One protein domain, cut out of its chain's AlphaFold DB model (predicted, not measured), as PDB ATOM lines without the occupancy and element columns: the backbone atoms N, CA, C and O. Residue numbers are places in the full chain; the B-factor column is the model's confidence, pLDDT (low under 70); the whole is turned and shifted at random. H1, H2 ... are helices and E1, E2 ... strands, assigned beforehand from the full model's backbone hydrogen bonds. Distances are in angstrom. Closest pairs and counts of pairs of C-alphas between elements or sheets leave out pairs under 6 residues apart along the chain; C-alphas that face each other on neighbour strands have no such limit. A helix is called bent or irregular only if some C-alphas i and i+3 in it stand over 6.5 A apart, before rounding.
ATOM      1  N   SER A 265       8.122 -34.642  29.863       85.25
ATOM      2  CA  SER A 265       7.489 -35.721  30.637       85.25
ATOM      3  C   SER A 265       6.532 -36.621  29.838       85.25
ATOM      4  O   SER A 265       6.113 -37.662  30.339       85.25
ATOM      5  N   GLN A 266       6.137 -36.227  28.622       86.00
ATOM      6  CA  GLN A 266       5.267 -37.013  27.739       86.00
ATOM      7  C   GLN A 266       6.025 -37.782  26.659       86.00
ATOM      8  O   GLN A 266       5.408 -38.570  25.942       86.00
ATOM      9  N   VAL A 267       7.343 -37.597  26.540       86.12
ATOM     10  CA  VAL A 267       8.148 -38.274  25.514       86.12
ATOM     11  C   VAL A 267       8.017 -39.791  25.642       86.12
ATOM     12  O   VAL A 267       7.655 -40.437  24.668       86.12
ATOM     13  N   GLU A 268       8.195 -40.356  26.838       82.19
ATOM     14  CA  GLU A 268       8.098 -41.807  27.064       82.19
ATOM     15  C   GLU A 268       6.713 -42.361  26.667       82.19
ATOM     16  O   GLU A 268       6.607 -43.370  25.967       82.19
ATOM     17  N   SER A 269       5.631 -41.656  27.031       81.12
ATOM     18  CA  SER A 269       4.266 -42.033  26.630       81.12
ATOM     19  C   SER A 269       4.083 -41.989  25.114       81.12
ATOM     20  O   SER A 269       3.473 -42.889  24.530       81.12
ATOM     21  N   ALA A 270       4.606 -40.944  24.472       81.19
ATOM     22  CA  ALA A 270       4.537 -40.771  23.030       81.19
ATOM     23  C   ALA A 270       5.329 -41.870  22.306       81.19
ATOM     24  O   ALA A 270       4.807 -42.464  21.366       81.19
ATOM     25  N   VAL A 271       6.520 -42.229  22.797       80.00
ATOM     26  CA  VAL A 271       7.304 -43.365  22.285       80.00
ATOM     27  C   VAL A 271       6.521 -44.668  22.417       80.00
ATOM     28  O   VAL A 271       6.383 -45.395  21.435       80.00
ATOM     29  N   ALA A 272       5.946 -44.955  23.589       78.75
ATOM     30  CA  ALA A 272       5.161 -46.170  23.799       78.75
ATOM     31  C   ALA A 272       3.957 -46.262  22.840       78.75
ATOM     32  O   ALA A 272       3.672 -47.331  22.295       78.75
ATOM     33  N   LYS A 273       3.260 -45.144  22.592       78.75
ATOM     34  CA  LYS A 273       2.162 -45.070  21.611       78.75
ATOM     35  C   LYS A 273       2.665 -45.295  20.181       78.75
ATOM     36  O   LYS A 273       2.107 -46.141  19.480       78.75
ATOM     37  N   ALA A 274       3.729 -44.602  19.776       75.94
ATOM     38  CA  ALA A 274       4.323 -44.705  18.446       75.94
ATOM     39  C   ALA A 274       4.768 -46.146  18.137       75.94
ATOM     40  O   ALA A 274       4.354 -46.717  17.126       75.94
ATOM     41  N   VAL A 275       5.496 -46.784  19.063       72.69
ATOM     42  CA  VAL A 275       5.954 -48.179  18.936       72.69
ATOM     43  C   VAL A 275       4.776 -49.148  18.786       72.69
ATOM     44  O   VAL A 275       4.787 -50.001  17.898       72.69
ATOM     45  N   ASN A 276       3.729 -49.001  19.605       69.62
ATOM     46  CA  ASN A 276       2.546 -49.869  19.546       69.62
ATOM     47  C   ASN A 276       1.718 -49.674  18.267       69.62
ATOM     48  O   ASN A 276       1.104 -50.621  17.776       69.62
ATOM     49  N   SER A 277       1.703 -48.458  17.719       63.84
ATOM     50  CA  SER A 277       0.899 -48.100  16.545       63.84
ATOM     51  C   SER A 277       1.473 -48.574  15.202       63.84
ATOM     52  O   SER A 277       0.776 -48.494  14.194       63.84
ATOM     53  N   ARG A 278       2.717 -49.087  15.166       57.62
ATOM     54  CA  ARG A 278       3.442 -49.471  13.931       57.62
ATOM     55  C   ARG A 278       3.445 -48.374  12.850       57.62
ATOM     56  O   ARG A 278       3.524 -48.682  11.660       57.62
ATOM     57  N   ILE A 279       3.347 -47.102  13.242       46.31
ATOM     58  CA  ILE A 279       3.440 -45.984  12.303       46.31
ATOM     59  C   ILE A 279       4.885 -45.918  11.795       46.31
ATOM     60  O   ILE A 279       5.808 -45.588  12.534       46.31
ATOM     61  N   GLY A 280       5.065 -46.247  10.514       41.25
ATOM     62  CA  GLY A 280       6.318 -46.083   9.783       41.25
ATOM     63  C   GLY A 280       7.171 -47.348   9.714       41.25
ATOM     64  O   GLY A 280       7.542 -47.947  10.718       41.25
ATOM     65  N   ALA A 281       7.570 -47.709   8.495       41.03
ATOM     66  CA  ALA A 281       8.613 -48.687   8.193       41.03
ATOM     67  C   ALA A 281      10.021 -48.187   8.601       41.03
ATOM     68  O   ALA A 281      10.994 -48.358   7.870       41.03
ATOM     69  N   VAL A 282      10.142 -47.533   9.758       45.62
ATOM     70  CA  VAL A 282      11.408 -47.048  10.300       45.62
ATOM     71  C   VAL A 282      11.894 -48.097  11.286       45.62
ATOM     72  O   VAL A 282      11.424 -48.190  12.418       45.62
ATOM     73  N   SER A 283      12.824 -48.935  10.830       45.50
ATOM     74  CA  SER A 283      13.578 -49.821  11.712       45.50
ATOM     75  C   SER A 283      14.147 -48.992  12.864       45.50
ATOM     76  O   SER A 283      14.987 -48.113  12.649       45.50
ATOM     77  N   LEU A 284      13.703 -49.303  14.087       43.62
ATOM     78  CA  LEU A 284      14.246 -48.788  15.346       43.62
ATOM     79  C   LEU A 284      15.782 -48.760  15.337       43.62
ATOM     80  O   LEU A 284      16.362 -47.877  15.946       43.62
ATOM     81  N   GLY A 285      16.435 -49.669  14.602       45.03
ATOM     82  CA  GLY A 285      17.885 -49.851  14.570       45.03
ATOM     83  C   GLY A 285      18.734 -48.698  14.020       45.03
ATOM     84  O   GLY A 285      19.943 -48.751  14.223       45.03
ATOM     85  N   ASN A 286      18.160 -47.673  13.374       44.59
ATOM     86  CA  ASN A 286      18.950 -46.602  12.735       44.59
ATOM     87  C   ASN A 286      19.016 -45.270  13.509       44.59
ATOM     88  O   ASN A 286      19.891 -44.460  13.219       44.59
ATOM     89  N   TYR A 287      18.132 -45.018  14.480       51.22
ATOM     90  CA  TYR A 287      17.959 -43.664  15.050       51.22
ATOM     91  C   TYR A 287      18.170 -43.615  16.562       51.22
ATOM     92  O   TYR A 287      18.842 -42.724  17.087       51.22
ATOM     93  N   ALA A 288      17.699 -44.654  17.235       50.62
ATOM     94  CA  ALA A 288      18.077 -45.037  18.575       50.62
ATOM     95  C   ALA A 288      18.748 -46.392  18.410       50.62
ATOM     96  O   ALA A 288      18.131 -47.292  17.853       50.62
ATOM     97  N   SER A 289      19.973 -46.636  18.872       47.19
ATOM     98  CA  SER A 289      20.294 -48.053  19.062       47.19
ATOM     99  C   SER A 289      19.227 -48.561  20.035       47.19
ATOM    100  O   SER A 289      19.155 -48.026  21.142       47.19
ATOM    101  N   GLY A 290      18.372 -49.509  19.636       50.28
ATOM    102  CA  GLY A 290      17.232 -49.974  20.448       50.28
ATOM    103  C   GLY A 290      17.604 -50.396  21.880       50.28
ATOM    104  O   GLY A 290      16.735 -50.579  22.715       50.28
ATOM    105  N   ARG A 291      18.910 -50.481  22.175       53.84
ATOM    106  CA  ARG A 291      19.541 -50.540  23.497       53.84
ATOM    107  C   ARG A 291      19.226 -49.397  24.477       53.84
ATOM    108  O   ARG A 291      19.415 -49.634  25.663       53.84
ATOM    109  N   TYR A 292      18.833 -48.196  24.039       56.03
ATOM    110  CA  TYR A 292      18.629 -47.036  24.939       56.03
ATOM    111  C   TYR A 292      17.189 -46.512  24.985       56.03
ATOM    112  O   TYR A 292      16.910 -45.556  25.710       56.03
ATOM    113  N   ILE A 293      16.274 -47.131  24.235       58.47
ATOM    114  CA  ILE A 293      14.841 -46.966  24.487       58.47
ATOM    115  C   ILE A 293      14.540 -47.874  25.677       58.47
ATOM    116  O   ILE A 293      14.269 -49.063  25.522       58.47
ATOM    117  N   ASP A 294      14.731 -47.322  26.869       54.34
ATOM    118  CA  ASP A 294      14.538 -48.010  28.136       54.34
ATOM    119  C   ASP A 294      13.389 -47.343  28.890       54.34
ATOM    120  O   ASP A 294      13.598 -46.478  29.734       54.34
ATOM    121  N   THR A 295      12.164 -47.791  28.614       54.50
ATOM    122  CA  THR A 295      10.953 -47.329  29.313       54.50
ATOM    123  C   THR A 295      10.849 -47.891  30.742       54.50
ATOM    124  O   THR A 295       9.769 -47.912  31.330       54.50
ATOM    125  N   SER A 296      11.921 -48.476  31.296       47.00
ATOM    126  CA  SER A 296      11.903 -49.091  32.629       47.00
ATOM    127  C   SER A 296      12.447 -48.181  33.732       47.00
ATOM    128  O   SER A 296      12.102 -48.388  34.898       47.00
ATOM    129  N   ASP A 297      13.239 -47.150  33.398       51.62
ATOM    130  CA  ASP A 297      13.868 -46.270  34.397       51.62
ATOM    131  C   ASP A 297      13.115 -44.949  34.667       51.62
ATOM    132  O   ASP A 297      13.527 -44.182  35.546       51.62
ATOM    133  N   ARG A 298      11.976 -44.726  33.986       56.62
ATOM    134  CA  ARG A 298      11.129 -43.516  34.070       56.62
ATOM    135  C   ARG A 298      11.894 -42.208  33.823       56.62
ATOM    136  O   ARG A 298      11.519 -41.159  34.358       56.62
ATOM    137  N   ARG A 299      13.005 -42.248  33.081       71.75
ATOM    138  CA  ARG A 299      13.756 -41.058  32.670       71.75
ATOM    139  C   ARG A 299      13.778 -40.981  31.158       71.75
ATOM    140  O   ARG A 299      14.334 -41.846  30.496       71.75
ATOM    141  N   THR A 300      13.270 -39.870  30.640       83.44
ATOM    142  CA  THR A 300      13.346 -39.563  29.217       83.44
ATOM    143  C   THR A 300      14.795 -39.603  28.728       83.44
ATOM    144  O   THR A 300      15.634 -38.831  29.209       83.44
ATOM    145  N   SER A 301      15.090 -40.498  27.786       87.44
ATOM    146  CA  SER A 301      16.424 -40.660  27.199       87.44
ATOM    147  C   SER A 301      16.617 -39.778  25.967       87.44
ATOM    148  O   SER A 301      15.658 -39.290  25.359       87.44
ATOM    149  N   VAL A 302      17.873 -39.571  25.559       89.12
ATOM    150  CA  VAL A 302      18.156 -38.831  24.319       89.12
ATOM    151  C   VAL A 302      17.585 -39.569  23.116       89.12
ATOM    152  O   VAL A 302      17.017 -38.964  22.209       89.12
ATOM    153  N   SER A 303      17.706 -40.889  23.135       86.19
ATOM    154  CA  SER A 303      17.222 -41.778  22.090       86.19
ATOM    155  C   SER A 303      15.708 -41.695  21.916       86.19
ATOM    156  O   SER A 303      15.233 -41.703  20.785       86.19
ATOM    157  N   GLU A 304      14.951 -41.575  23.007       85.62
ATOM    158  CA  GLU A 304      13.495 -41.413  22.956       85.62
ATOM    159  C   GLU A 304      13.081 -40.074  22.342       85.62
ATOM    160  O   GLU A 304      12.185 -40.041  21.497       85.62
ATOM    161  N   VAL A 305      13.765 -38.979  22.703       87.38
ATOM    162  CA  VAL A 305      13.512 -37.652  22.114       87.38
ATOM    163  C   VAL A 305      13.816 -37.655  20.614       87.38
ATOM    164  O   VAL A 305      13.007 -37.189  19.810       87.38
ATOM    165  N   LEU A 306      14.956 -38.225  20.210       84.69
ATOM    166  CA  LEU A 306      15.313 -38.350  18.795       84.69
ATOM    167  C   LEU A 306      14.331 -39.251  18.036       84.69
ATOM    168  O   LEU A 306      13.956 -38.933  16.909       84.69
ATOM    169  N   TYR A 307      13.895 -40.355  18.649       81.56
ATOM    170  CA  TYR A 307      12.935 -41.277  18.050       81.56
ATOM    171  C   TYR A 307      11.576 -40.616  17.832       81.56
ATOM    172  O   TYR A 307      11.047 -40.702  16.727       81.56
ATOM    173  N   ILE A 308      11.015 -39.930  18.835       78.88
ATOM    174  CA  ILE A 308       9.690 -39.322  18.676       78.88
ATOM    175  C   ILE A 308       9.708 -38.172  17.666       78.88
ATOM    176  O   ILE A 308       8.754 -37.999  16.904       78.88
ATOM    177  N   TYR A 309      10.817 -37.433  17.584       77.31
ATOM    178  CA  TYR A 309      11.000 -36.447  16.528       77.31
ATOM    179  C   TYR A 309      11.097 -37.108  15.145       77.31
ATOM    180  O   TYR A 309      10.460 -36.645  14.205       77.31
ATOM    181  N   ALA A 310      11.817 -38.225  15.010       73.50
ATOM    182  CA  ALA A 310      11.896 -38.964  13.748       73.50
ATOM    183  C   ALA A 310      10.546 -39.565  13.318       73.50
ATOM    184  O   ALA A 310      10.185 -39.503  12.146       73.50
ATOM    185  N   ALA A 311       9.811 -40.154  14.265       71.81
ATOM    186  CA  ALA A 311       8.585 -40.901  14.007       71.81
ATOM    187  C   ALA A 311       7.364 -39.994  13.803       71.81
ATOM    188  O   ALA A 311       6.545 -40.244  12.924       71.81
ATOM    189  N   GLU A 312       7.240 -38.938  14.612       70.25
ATOM    190  CA  GLU A 312       6.036 -38.100  14.667       70.25
ATOM    191  C   GLU A 312       6.312 -36.605  14.447       70.25
ATOM    192  O   GLU A 312       5.381 -35.799  14.503       70.25
ATOM    193  N   ARG A 313       7.570 -36.204  14.210       71.12
ATOM    194  CA  ARG A 313       7.984 -34.789  14.107       71.12
ATOM    195  C   ARG A 313       7.639 -33.962  15.348       71.12
ATOM    196  O   ARG A 313       7.493 -32.742  15.265       71.12
ATOM    197  N   LEU A 314       7.553 -34.614  16.511       71.75
ATOM    198  CA  LEU A 314       7.337 -33.936  17.786       71.75
ATOM    199  C   LEU A 314       8.648 -33.434  18.382       71.75
ATOM    200  O   LEU A 314       9.634 -34.163  18.449       71.75
ATOM    201  N   ARG A 315       8.632 -32.195  18.858       78.31
ATOM    202  CA  ARG A 315       9.765 -31.488  19.452       78.31
ATOM    203  C   ARG A 315       9.497 -31.262  20.931       78.31
ATOM    204  O   ARG A 315       8.401 -30.852  21.310       78.31
ATOM    205  N   VAL A 316      10.500 -31.472  21.772       81.06
ATOM    206  CA  VAL A 316      10.395 -31.069  23.181       81.06
ATOM    207  C   VAL A 316      10.369 -29.544  23.299       81.06
ATOM    208  O   VAL A 316      11.141 -28.851  22.632       81.06
ATOM    209  N   THR A 317       9.484 -29.012  24.145       78.88
ATOM    210  CA  THR A 317       9.400 -27.566  24.406       78.88
ATOM    211  C   THR A 317      10.713 -27.031  24.969       78.88
ATOM    212  O   THR A 317      11.226 -27.627  25.916       78.88
ATOM    213  N   PRO A 318      11.276 -25.926  24.439       75.75
ATOM    214  CA  PRO A 318      12.523 -25.354  24.939       75.75
ATOM    215  C   PRO A 318      12.511 -25.108  26.460       75.75
ATOM    216  O   PRO A 318      11.473 -24.707  26.995       75.75
ATOM    217  N   PRO A 319      13.639 -25.319  27.167       73.56
ATOM    218  CA  PRO A 319      13.741 -24.995  28.582       73.56
ATOM    219  C   PRO A 319      13.688 -23.486  28.795       73.56
ATOM    220  O   PRO A 319      14.049 -22.709  27.905       73.56
ATOM    221  N   ARG A 320      13.310 -23.094  30.012       74.38
ATOM    222  CA  ARG A 320      13.148 -21.695  30.396       74.38
ATOM    223  C   ARG A 320      14.451 -20.903  30.263       74.38
ATOM    224  O   ARG A 320      14.558 -20.005  29.433       74.38
ATOM    225  N   GLU A 321      15.455 -21.263  31.053       72.25
ATOM    226  CA  GLU A 321      16.748 -20.577  31.105       72.25
ATOM    227  C   GLU A 321      17.875 -21.582  30.835       72.25
ATOM    228  O   GLU A 321      18.670 -21.905  31.718       72.25
ATOM    229  N   TRP A 322      17.986 -22.112  29.610       68.38
ATOM    230  CA  TRP A 322      19.006 -23.138  29.326       68.38
ATOM    231  C   TRP A 322      20.442 -22.645  29.545       68.38
ATOM    232  O   TRP A 322      21.329 -23.413  29.907       68.38
ATOM    233  N   ARG A 323      20.680 -21.335  29.399       67.50
ATOM    234  CA  ARG A 323      21.966 -20.700  29.734       67.50
ATOM    235  C   ARG A 323      22.280 -20.742  31.229       67.50
ATOM    236  O   ARG A 323      23.435 -20.588  31.603       67.50
ATOM    237  N   GLU A 324      21.264 -20.932  32.064       74.56
ATOM    238  CA  GLU A 324      21.373 -21.121  33.509       74.56
ATOM    239  C   GLU A 324      21.215 -22.599  33.905       74.56
ATOM    240  O   GLU A 324      20.841 -22.882  35.041       74.56
ATOM    241  N   LEU A 325      21.549 -23.522  32.990       81.81
ATOM    242  CA  LEU A 325      21.532 -24.983  33.152       81.81
ATOM    243  C   LEU A 325      20.163 -25.670  33.112       81.81
ATOM    244  O   LEU A 325      20.110 -26.891  33.290       81.81
ATOM    245  N   ASP A 326      19.078 -24.959  32.808       80.94
ATOM    246  CA  ASP A 326      17.807 -25.629  32.528       80.94
ATOM    247  C   ASP A 326      17.937 -26.522  31.287       80.94
ATOM    248  O   ASP A 326      18.523 -26.145  30.270       80.94
ATOM    249  N   HIS A 327      17.406 -27.735  31.350       86.56
ATOM    250  CA  HIS A 327      17.645 -28.722  30.300       86.56
ATOM    251  C   HIS A 327      16.454 -29.650  30.109       86.56
ATOM    252  O   HIS A 327      15.574 -29.737  30.960       86.56
ATOM    253  N   HIS A 328      16.405 -30.348  28.975       87.38
ATOM    254  CA  HIS A 328      15.347 -31.325  28.721       87.38
ATOM    255  C   HIS A 328      15.613 -32.606  29.492       87.38
ATOM    256  O   HIS A 328      14.747 -33.088  30.209       87.38
ATOM    257  N   VAL A 329      16.820 -33.157  29.366       90.00
ATOM    258  CA  VAL A 329      17.128 -34.484  29.905       90.00
ATOM    259  C   VAL A 329      18.480 -34.514  30.596       90.00
ATOM    260  O   VAL A 329      19.437 -33.858  30.181       90.00
ATOM    261  N   ASN A 330      18.567 -35.321  31.650       90.38
ATOM    262  CA  ASN A 330      19.840 -35.744  32.217       90.38
ATOM    263  C   ASN A 330      20.324 -36.960  31.420       90.38
ATOM    264  O   ASN A 330      20.066 -38.100  31.807       90.38
ATOM    265  N   ALA A 331      20.975 -36.713  30.283       91.00
ATOM    266  CA  ALA A 331      21.406 -37.756  29.357       91.00
ATOM    267  C   ALA A 331      22.465 -38.658  29.995       91.00
ATOM    268  O   ALA A 331      23.383 -38.170  30.659       91.00
ATOM    269  N   LYS A 332      22.382 -39.974  29.773       91.56
ATOM    270  CA  LYS A 332      23.433 -40.899  30.219       91.56
ATOM    271  C   LYS A 332      24.707 -40.612  29.419       91.56
ATOM    272  O   LYS A 332      24.682 -40.603  28.193       91.56
ATOM    273  N   THR A 333      25.851 -40.457  30.084       93.56
ATOM    274  CA  THR A 333      27.136 -40.223  29.394       93.56
ATOM    275  C   THR A 333      27.451 -41.337  28.391       93.56
ATOM    276  O   THR A 333      27.911 -41.074  27.284       93.56
ATOM    277  N   SER A 334      27.141 -42.588  28.746       90.25
ATOM    278  CA  SER A 334      27.303 -43.746  27.861       90.25
ATOM    279  C   SER A 334      26.360 -43.732  26.655       90.25
ATOM    280  O   SER A 334      26.729 -44.244  25.603       90.25
ATOM    281  N   GLU A 335      25.168 -43.149  26.794       89.94
ATOM    282  CA  GLU A 335      24.238 -42.954  25.681       89.94
ATOM    283  C   GLU A 335      24.795 -41.911  24.708       89.94
ATOM    284  O   GLU A 335      24.870 -42.174  23.512       89.94
ATOM    285  N   LEU A 336      25.282 -40.769  25.206       91.06
ATOM    286  CA  LEU A 336      25.883 -39.737  24.353       91.06
ATOM    287  C   LEU A 336      27.096 -40.266  23.571       91.06
ATOM    288  O   LEU A 336      27.214 -40.004  22.377       91.06
ATOM    289  N   ILE A 337      27.958 -41.064  24.209       91.50
ATOM    290  CA  ILE A 337      29.110 -41.703  23.545       91.50
ATOM    291  C   ILE A 337      28.675 -42.669  22.439       91.50
ATOM    292  O   ILE A 337      29.356 -42.787  21.426       91.50
ATOM    293  N   ALA A 338      27.552 -43.365  22.617       87.69
ATOM    294  CA  ALA A 338      27.045 -44.287  21.609       87.69
ATOM    295  C   ALA A 338      26.345 -43.572  20.441       87.69
ATOM    296  O   ALA A 338      26.323 -44.095  19.327       87.69
ATOM    297  N   LEU A 339      25.751 -42.399  20.686       85.19
ATOM    298  CA  LEU A 339      24.981 -41.664  19.682       85.19
ATOM    299  C   LEU A 339      25.828 -40.694  18.849       85.19
ATOM    300  O   LEU A 339      25.462 -40.415  17.702       85.19
ATOM    301  N   PHE A 340      26.932 -40.182  19.393       88.38
ATOM    302  CA  PHE A 340      27.707 -39.103  18.784       88.38
ATOM    303  C   PHE A 340      29.194 -39.450  18.645       88.38
ATOM    304  O   PHE A 340      29.728 -40.220  19.442       88.38
ATOM    305  N   PRO A 341      29.898 -38.854  17.664       88.81
ATOM    306  CA  PRO A 341      31.342 -39.002  17.539       88.81
ATOM    307  C   PRO A 341      32.054 -38.228  18.659       88.81
ATOM    308  O   PRO A 341      32.375 -37.048  18.519       88.81
ATOM    309  N   ILE A 342      32.292 -38.893  19.791       93.25
ATOM    310  CA  ILE A 342      33.010 -38.317  20.932       93.25
ATOM    311  C   ILE A 342      34.521 -38.560  20.775       93.25
ATOM    312  O   ILE A 342      34.931 -39.711  20.613       93.25
ATOM    313  N   PRO A 343      35.367 -37.514  20.830       91.94
ATOM    314  CA  PRO A 343      36.807 -37.657  20.638       91.94
ATOM    315  C   PRO A 343      37.472 -38.452  21.765       91.94
ATOM    316  O   PRO A 343      37.163 -38.287  22.948       91.94
ATOM    317  N   GLU A 344      38.458 -39.274  21.410       93.81
ATOM    318  CA  GLU A 344      39.309 -39.948  22.389       93.81
ATOM    319  C   GLU A 344      40.221 -38.948  23.111       93.81
ATOM    320  O   GLU A 344      40.649 -37.945  22.537       93.81
ATOM    321  N   LYS A 345      40.617 -39.262  24.351       93.75
ATOM    322  CA  LYS A 345      41.528 -38.423  25.154       93.75
ATOM    323  C   LYS A 345      42.810 -38.032  24.407       93.75
ATOM    324  O   LYS A 345      43.271 -36.905  24.546       93.75
ATOM    325  N   SER A 346      43.378 -38.956  23.636       95.12
ATOM    326  CA  SER A 346      44.596 -38.764  22.836       95.12
ATOM    327  C   SER A 346      44.450 -37.685  21.756       95.12
ATOM    328  O   SER A 346      45.439 -37.053  21.397       95.12
ATOM    329  N   SER A 347      43.229 -37.451  21.266       94.69
ATOM    330  CA  SER A 347      42.919 -36.460  20.227       94.69
ATOM    331  C   SER A 347      42.650 -35.052  20.774       94.69
ATOM    332  O   SER A 347      42.595 -34.089  20.011       94.69
ATOM    333  N   ILE A 348      42.520 -34.905  22.098       92.25
ATOM    334  CA  ILE A 348      42.232 -33.630  22.760       92.25
ATOM    335  C   ILE A 348      43.545 -33.033  23.289       92.25
ATOM    336  O   ILE A 348      44.251 -33.693  24.054       92.25
ATOM    337  N   PRO A 349      43.880 -31.766  22.971       95.69
ATOM    338  CA  PRO A 349      45.077 -31.125  23.505       95.69
ATOM    339  C   PRO A 349      45.134 -31.178  25.039       95.69
ATOM    340  O   PRO A 349      44.180 -30.784  25.715       95.69
ATOM    341  N   VAL A 350      46.276 -31.590  25.604       97.00
ATOM    342  CA  VAL A 350      46.459 -31.800  27.059       97.00
ATOM    343  C   VAL A 350      46.054 -30.574  27.888       97.00
ATOM    344  O   VAL A 350      45.401 -30.703  28.922       97.00
ATOM    345  N   ALA A 351      46.388 -29.369  27.420       95.50
ATOM    346  CA  ALA A 351      46.003 -28.128  28.091       95.50
ATOM    347  C   ALA A 351      44.475 -27.930  28.138       95.50
ATOM    348  O   ALA A 351      43.940 -27.517  29.170       95.50
ATOM    349  N   LYS A 352      43.767 -28.269  27.049       93.00
ATOM    350  CA  LYS A 352      42.300 -28.207  26.967       93.00
ATOM    351  C   LYS A 352      41.669 -29.257  27.882       93.00
ATOM    352  O   LYS A 352      40.812 -28.901  28.687       93.00
ATOM    353  N   TRP A 353      42.167 -30.497  27.853       97.44
ATOM    354  CA  TRP A 353      41.731 -31.572  28.753       97.44
ATOM    355  C   TRP A 353      41.830 -31.157  30.227       97.44
ATOM    356  O   TRP A 353      40.851 -31.210  30.964       97.44
ATOM    357  N   ASN A 354      42.998 -30.665  30.652       96.56
ATOM    358  CA  ASN A 354      43.234 -30.264  32.042       96.56
ATOM    359  C   ASN A 354      42.398 -29.045  32.467       96.56
ATOM    360  O   ASN A 354      42.104 -28.883  33.654       96.56
ATOM    361  N   LYS A 355      42.027 -28.163  31.530       95.31
ATOM    362  CA  LYS A 355      41.103 -27.053  31.801       95.31
ATOM    363  C   LYS A 355      39.692 -27.581  32.066       95.31
ATOM    364  O   LYS A 355      39.147 -27.298  33.128       95.31
ATOM    365  N   ILE A 356      39.155 -28.382  31.146       94.94
ATOM    366  CA  ILE A 356      37.811 -28.970  31.255       94.94
ATOM    367  C   ILE A 356      37.705 -29.838  32.514       94.94
ATOM    368  O   ILE A 356      36.759 -29.697  33.282       94.94
ATOM    369  N   ASN A 357      38.709 -30.677  32.783       97.38
ATOM    370  CA  ASN A 357      38.735 -31.561  33.949       97.38
ATOM    371  C   ASN A 357      38.628 -30.781  35.262       97.38
ATOM    372  O   ASN A 357      37.833 -31.134  36.128       97.38
ATOM    373  N   ARG A 358      39.409 -29.701  35.408       97.19
ATOM    374  CA  ARG A 358      39.348 -28.842  36.600       97.19
ATOM    375  C   ARG A 358      37.996 -28.152  36.735       97.19
ATOM    376  O   ARG A 358      37.496 -28.036  37.848       97.19
ATOM    377  N   GLN A 359      37.404 -27.709  35.630       94.88
ATOM    378  CA  GLN A 359      36.093 -27.068  35.661       94.88
ATOM    379  C   GLN A 359      34.996 -28.054  36.078       94.88
ATOM    380  O   GLN A 359      34.310 -27.814  37.065       94.88
ATOM    381  N   LEU A 360      34.918 -29.217  35.428       95.44
ATOM    382  CA  LEU A 360      33.933 -30.249  35.765       95.44
ATOM    383  C   LEU A 360      34.046 -30.733  37.219       95.44
ATOM    384  O   LEU A 360      33.030 -31.018  37.842       95.44
ATOM    385  N   GLN A 361      35.259 -30.796  37.777       95.69
ATOM    386  CA  GLN A 361      35.468 -31.154  39.184       95.69
ATOM    387  C   GLN A 361      35.124 -30.032  40.176       95.69
ATOM    388  O   GLN A 361      34.843 -30.334  41.333       95.69
ATOM    389  N   SER A 362      35.188 -28.760  39.768       93.81
ATOM    390  CA  SER A 362      34.991 -27.614  40.671       93.81
ATOM    391  C   SER A 362      33.574 -27.056  40.627       93.81
ATOM    392  O   SER A 362      32.959 -26.886  41.676       93.81
ATOM    393  N   THR A 363      33.058 -26.775  39.432       88.31
ATOM    394  CA  THR A 363      31.752 -26.136  39.220       88.31
ATOM    395  C   THR A 363      30.778 -27.006  38.428       88.31
ATOM    396  O   THR A 363      29.593 -26.694  38.384       88.31
ATOM    397  N   GLY A 364      31.240 -28.118  37.847       92.19
ATOM    398  CA  GLY A 364      30.421 -28.962  36.979       92.19
ATOM    399  C   GLY A 364      30.253 -28.360  35.582       92.19
ATOM    400  O   GLY A 364      31.139 -27.671  35.072       92.19
ATOM    401  N   PHE A 365      29.128 -28.661  34.936       88.81
ATOM    402  CA  PHE A 365      28.740 -28.017  33.680       88.81
ATOM    403  C   PHE A 365      28.219 -26.605  33.971       88.81
ATOM    404  O   PHE A 365      27.452 -26.432  34.908       88.81
ATOM    405  N   GLU A 366      28.601 -25.613  33.163       84.69
ATOM    406  CA  GLU A 366      28.093 -24.228  33.271       84.69
ATOM    407  C   GLU A 366      26.890 -23.958  32.357       84.69
ATOM    408  O   GLU A 366      26.133 -23.019  32.582       84.69
ATOM    409  N   LYS A 367      26.712 -24.792  31.330       83.00
ATOM    410  CA  LYS A 367      25.560 -24.840  30.425       83.00
ATOM    411  C   LYS A 367      25.287 -26.306  30.053       83.00
ATOM    412  O   LYS A 367      26.213 -27.119  30.156       83.00
ATOM    413  N   PRO A 368      24.062 -26.670  29.643       85.56
ATOM    414  CA  PRO A 368      23.797 -28.003  29.143       85.56
ATOM    415  C   PRO A 368      24.537 -28.218  27.826       85.56
ATOM    416  O   PRO A 368      24.787 -27.268  27.078       85.56
ATOM    417  N   VAL A 369      24.841 -29.478  27.540       87.44
ATOM    418  CA  VAL A 369      25.280 -29.892  26.211       87.44
ATOM    419  C   VAL A 369      24.096 -29.784  25.253       87.44
ATOM    420  O   VAL A 369      22.974 -30.182  25.570       87.44
ATOM    421  N   MET A 370      24.337 -29.230  24.077       85.25
ATOM    422  CA  MET A 370      23.344 -28.990  23.047       85.25
ATOM    423  C   MET A 370      23.405 -30.077  21.984       85.25
ATOM    424  O   MET A 370      24.427 -30.269  21.329       85.25
ATOM    425  N   ILE A 371      22.272 -30.732  21.755       82.56
ATOM    426  CA  ILE A 371      22.051 -31.598  20.602       82.56
ATOM    427  C   ILE A 371      21.267 -30.804  19.566       82.56
ATOM    428  O   ILE A 371      20.140 -30.389  19.823       82.56
ATOM    429  N   THR A 372      21.849 -30.616  18.387       77.31
ATOM    430  CA  THR A 372      21.150 -30.077  17.218       77.31
ATOM    431  C   THR A 372      20.703 -31.226  16.327       77.31
ATOM    432  O   THR A 372      21.522 -32.053  15.932       77.31
ATOM    433  N   VAL A 373      19.415 -31.274  16.008       70.44
ATOM    434  CA  VAL A 373      18.813 -32.249  15.097       70.44
ATOM    435  C   VAL A 373      18.450 -31.538  13.803       70.44
ATOM    436  O   VAL A 373      17.651 -30.604  13.820       70.44
ATOM    437  N   TYR A 374      19.029 -31.981  12.693       65.75
ATOM    438  CA  TYR A 374      18.729 -31.476  11.364       65.75
ATOM    439  C   TYR A 374      17.503 -32.202  10.817       65.75
ATOM    440  O   TYR A 374      17.584 -33.385  10.513       65.75
ATOM    441  N   GLY A 375      16.349 -31.544  10.737       60.44
ATOM    442  CA  GLY A 375      15.086 -32.237  10.472       60.44
ATOM    443  C   GLY A 375      14.986 -32.893   9.097       60.44
ATOM    444  O   GLY A 375      14.342 -33.937   8.970       60.44
ATOM    445  N   ASP A 376      15.646 -32.337   8.090       55.94
ATOM    446  CA  ASP A 376      15.516 -32.813   6.707       55.94
ATOM    447  C   ASP A 376      16.317 -34.090   6.487       55.94
ATOM    448  O   ASP A 376      15.823 -35.076   5.947       55.94
ATOM    449  N   THR A 377      17.552 -34.094   6.982       60.28
ATOM    450  CA  THR A 377      18.475 -35.223   6.861       60.28
ATOM    451  C   THR A 377      18.363 -36.193   8.031       60.28
ATOM    452  O   THR A 377      18.895 -37.298   7.972       60.28
ATOM    453  N   MET A 378      17.697 -35.778   9.113       68.06
ATOM    454  CA  MET A 378      17.749 -36.421  10.426       68.06
ATOM    455  C   MET A 378      19.178 -36.554  10.978       68.06
ATOM    456  O   MET A 378      19.417 -37.325  11.912       68.06
ATOM    457  N   GLU A 379      20.134 -35.795  10.432       69.19
ATOM    458  CA  GLU A 379      21.480 -35.716  10.982       69.19
ATOM    459  C   GLU A 379      21.444 -35.069  12.361       69.19
ATOM    460  O   GLU A 379      20.548 -34.302  12.716       69.19
ATOM    461  N   ARG A 380      22.455 -35.379  13.165       78.19
ATOM    462  CA  ARG A 380      22.558 -34.872  14.525       78.19
ATOM    463  C   ARG A 380      23.967 -34.408  14.810       78.19
ATOM    464  O   ARG A 380      24.941 -35.054  14.428       78.19
ATOM    465  N   TRP A 381      24.058 -33.306  15.527       80.25
ATOM    466  CA  TRP A 381      25.308 -32.727  15.980       80.25
ATOM    467  C   TRP A 381      25.228 -32.452  17.477       80.25
ATOM    468  O   TRP A 381      24.151 -32.176  18.000       80.25
ATOM    469  N   ILE A 382      26.364 -32.551  18.158       83.19
ATOM    470  CA  ILE A 382      26.476 -32.273  19.585       83.19
ATOM    471  C   ILE A 382      27.580 -31.246  19.809       83.19
ATOM    472  O   ILE A 382      28.673 -31.381  19.249       83.19
ATOM    473  N   ASP A 383      27.290 -30.219  20.605       78.75
ATOM    474  CA  ASP A 383      28.319 -29.280  21.037       78.75
ATOM    475  C   ASP A 383      29.212 -29.903  22.116       78.75
ATOM    476  O   ASP A 383      28.927 -30.969  22.663       78.75
ATOM    477  N   ASP A 384      30.352 -29.259  22.379       86.00
ATOM    478  CA  ASP A 384      31.194 -29.570  23.536       86.00
ATOM    479  C   ASP A 384      31.543 -31.070  23.699       86.00
ATOM    480  O   ASP A 384      31.728 -31.566  24.809       86.00
ATOM    481  N   ALA A 385      31.718 -31.806  22.591       91.25
ATOM    482  CA  ALA A 385      32.001 -33.248  22.599       91.25
ATOM    483  C   ALA A 385      33.232 -33.623  23.454       91.25
ATOM    484  O   ALA A 385      33.286 -34.686  24.076       91.25
ATOM    485  N   GLU A 386      34.214 -32.726  23.556       89.56
ATOM    486  CA  GLU A 386      35.398 -32.920  24.402       89.56
ATOM    487  C   GLU A 386      35.060 -32.884  25.901       89.56
ATOM    488  O   GLU A 386      35.725 -33.547  26.698       89.56
ATOM    489  N   TRP A 387      34.011 -32.160  26.301       95.00
ATOM    490  CA  TRP A 387      33.507 -32.150  27.675       95.00
ATOM    491  C   TRP A 387      32.881 -33.479  28.052       95.00
ATOM    492  O   TRP A 387      33.097 -33.950  29.165       95.00
ATOM    493  N   ILE A 388      32.177 -34.120  27.118       95.31
ATOM    494  CA  ILE A 388      31.616 -35.463  27.305       95.31
ATOM    495  C   ILE A 388      32.747 -36.478  27.503       95.31
ATOM    496  O   ILE A 388      32.684 -37.302  28.417       95.31
ATOM    497  N   ALA A 389      33.822 -36.380  26.711       96.75
ATOM    498  CA  ALA A 389      34.996 -37.242  26.852       96.75
ATOM    499  C   ALA A 389      35.651 -37.113  28.240       96.75
ATOM    500  O   ALA A 389      35.971 -38.119  28.885       96.75
ATOM    501  N   VAL A 390      35.814 -35.882  28.736       97.50
ATOM    502  CA  VAL A 390      36.368 -35.637  30.077       97.50
ATOM    503  C   VAL A 390      35.393 -36.080  31.169       97.50
ATOM    504  O   VAL A 390      35.814 -36.749  32.113       97.50
ATOM    505  N   ALA A 391      34.099 -35.784  31.034       97.06
ATOM    506  CA  ALA A 391      33.061 -36.206  31.971       97.06
ATOM    507  C   ALA A 391      33.030 -37.733  32.133       97.06
ATOM    508  O   ALA A 391      32.996 -38.236  33.259       97.06
ATOM    509  N   ASN A 392      33.152 -38.471  31.027       96.94
ATOM    510  CA  ASN A 392      33.282 -39.925  31.034       96.94
ATOM    511  C   ASN A 392      34.518 -40.393  31.815       96.94
ATOM    512  O   ASN A 392      34.420 -41.291  32.648       96.94
ATOM    513  N   SER A 393      35.673 -39.747  31.611       96.88
ATOM    514  CA  SER A 393      36.904 -40.082  32.345       96.88
ATOM    515  C   SER A 393      36.816 -39.819  33.854       96.88
ATOM    516  O   SER A 393      37.495 -40.479  34.635       96.88
ATOM    517  N   LEU A 394      35.961 -38.874  34.256       97.12
ATOM    518  CA  LEU A 394      35.673 -38.533  35.647       97.12
ATOM    519  C   LEU A 394      34.577 -39.418  36.264       97.12
ATOM    520  O   LEU A 394      34.270 -39.270  37.444       97.12
ATOM    521  N   GLY A 395      33.971 -40.324  35.489       96.38
ATOM    522  CA  GLY A 395      32.869 -41.171  35.949       96.38
ATOM    523  C   GLY A 395      31.544 -40.425  36.144       96.38
ATOM    524  O   GLY A 395      30.651 -40.935  36.827       96.38
ATOM    525  N   ILE A 396      31.390 -39.232  35.557       95.94
ATOM    526  CA  ILE A 396      30.121 -38.497  35.560       95.94
ATOM    527  C   ILE A 396      29.111 -39.308  34.746       95.94
ATOM    528  O   ILE A 396      29.322 -39.571  33.563       95.94
ATOM    529  N   LYS A 397      28.016 -39.728  35.388       92.56
ATOM    530  CA  LYS A 397      27.022 -40.633  34.787       92.56
ATOM    531  C   LYS A 397      25.971 -39.924  33.936       92.56
ATOM    532  O   LYS A 397      25.463 -40.534  32.999       92.56
ATOM    533  N   TYR A 398      25.634 -38.688  34.295       92.12
ATOM    534  CA  TYR A 398      24.547 -37.927  33.691       92.12
ATOM    535  C   TYR A 398      25.020 -36.529  33.312       92.12
ATOM    536  O   TYR A 398      25.723 -35.888  34.094       92.12
ATOM    537  N   ILE A 399      24.629 -36.080  32.122       93.81
ATOM    538  CA  ILE A 399      25.011 -34.792  31.548       93.81
ATOM    539  C   ILE A 399      23.730 -34.009  31.216       93.81
ATOM    540  O   ILE A 399      22.881 -34.529  30.483       93.81
ATOM    541  N   PRO A 400      23.563 -32.775  31.730       93.44
ATOM    542  CA  PRO A 400      22.414 -31.941  31.391       93.44
ATOM    543  C   PRO A 400      22.432 -31.645  29.891       93.44
ATOM    544  O   PRO A 400      23.446 -31.188  29.362       93.44
ATOM    545  N   THR A 401      21.333 -31.946  29.201       90.88
ATOM    546  CA  THR A 401      21.266 -31.925  27.735       90.88
ATOM    547  C   THR A 401      20.007 -31.222  27.234       90.88
ATOM    548  O   THR A 401      18.902 -31.465  27.731       90.88
ATOM    549  N   VAL A 402      20.175 -30.358  26.232       85.88
ATOM    550  CA  VAL A 402      19.108 -29.590  25.577       85.88
ATOM    551  C   VAL A 402      19.046 -29.913  24.083       85.88
ATOM    552  O   VAL A 402      20.076 -30.119  23.446       85.88
ATOM    553  N   PHE A 403      17.842 -29.939  23.514       81.12
ATOM    554  CA  PHE A 403      17.600 -30.190  22.094       81.12
ATOM    555  C   PHE A 403      17.273 -28.909  21.337       81.12
ATOM    556  O   PHE A 403      16.435 -28.114  21.763       81.12
ATOM    557  N   PHE A 404      17.897 -28.767  20.175       76.69
ATOM    558  CA  PHE A 404      17.615 -27.759  19.166       76.69
ATOM    559  C   PHE A 404      17.267 -28.467  17.863       76.69
ATOM    560  O   PHE A 404      17.907 -29.443  17.483       76.69
ATOM    561  N   TYR A 405      16.248 -27.972  17.174       64.81
ATOM    562  CA  TYR A 405      15.773 -28.546  15.922       64.81
ATOM    563  C   TYR A 405      16.032 -27.535  14.812       64.81
ATOM    564  O   TYR A 405      15.546 -26.406  14.884       64.81
ATOM    565  N   HIS A 406      16.824 -27.931  13.821       58.34
ATOM    566  CA  HIS A 406      17.206 -27.114  12.680       58.34
ATOM    567  C   HIS A 406      16.661 -27.754  11.403       58.34
ATOM    568  O   HIS A 406      17.081 -28.830  11.010       58.34
ATOM    569  N   GLU A 407      15.716 -27.114  10.736       50.50
ATOM    570  CA  GLU A 407      15.142 -27.607   9.479       50.50
ATOM    571  C   GLU A 407      15.609 -26.653   8.368       50.50
ATOM    572  O   GLU A 407      15.335 -25.453   8.426       50.50
TER     573      GLU A 407
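What this domain is: This is residues 265 to 407 of the 451 residues of an uncharacterized protein of Solemya elarraichensis gill symbiont (UniProt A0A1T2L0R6). A strongly twisted sheet of four strands, curled like part of a barrel, sits midway along an elongated body, with H2 over its face, H3 beside its strands and H5 next to it. H1 packs on H2 at one end of the long axis, and H4 packs on H5 at the other end. The printed part has 143 residues with five named helices and four named strands, in the order H1 H2 E1 H3 H4 E2 E3 H5 E4; the sheet runs E1 E4 E2 E3 and is mixed. The class is mixed, helices and strands; the whole is compact, with a radius of gyration of the C-alphas of 15.6 A, and spans 50 by 32 by 31 A.

Where its parts are: In the sheet, E4 is residues 398 to 406, 24.7 A long, ending at C-alpha 406 (17.206, -27.114, 12.680). E1 is residues 329 to 332, E2 is 369 to 374, 16.3 A long, and E3 is 380 to 382. H2 is residues 302 to 312, 15.5 A long, H3 is 333 to 339, and H5 is 385 to 393, 12.9 A long. H1, residues 265 to 277, is 19.9 A long and begins at C-alpha 265 (7.489, -35.721, 30.637); it is irregular, with C-alphas 265 and 268 7.1 A apart. H4, residues 350 to 362, is 18.3 A long.

How they stand to each other: E4 pairs in a staggered way. With E1 it is antiparallel over residues 398 to 401, N 331 and O 399 being 2.9 A apart. With E2 it is parallel over residues 401 to 406, N 371 and O 402 being 2.8 A apart. E2 and E3 form a hairpin, antiparallel, with N 372 and O 381 at 2.8 A. H2 is on the sheet at a height of 10.0 A, over E2. H3 is on the sheet but stands at the sheet's level, 1.3 A. H5 is on the sheet at a height of 9.5 A, only just over none of the strands, with 2 of its C-alphas falling on E1 and 2 on E4. H1 touches H2 at a steep tilt of 53 degrees, the closest C-alphas being those of Val 271 and Ile 308, 5.9 A. H2 and H3 only just touch, with 3 pairs of C-alphas within 8 A, the closest being Val 302 and Glu 335, 7.5 A. H3 touches H5, the closest C-alphas being those of Thr 333 and Asn 392, 6.4 A. H4 touches H5 at a steep tilt of 66 degrees, the closest C-alphas being those of Asn 357 and Val 390, 6.1 A. Every O i to N i+4 pair is within hydrogen-bond range in H2, H3, H4 and H5, and 8 of 9 in H1.

The domain as a whole: The two C-alphas farthest apart, those of Ser 277 and Ala 351, are 50.7 A apart. The printed part has no cut. The links H1 to H2 and H2 to E1 are long, with 24 and 16 residues. The mean pLDDT of the printed part is 79.1; residues 276 to 298, 322 to 323, 374 to 379 and 405 to 407 are under 70.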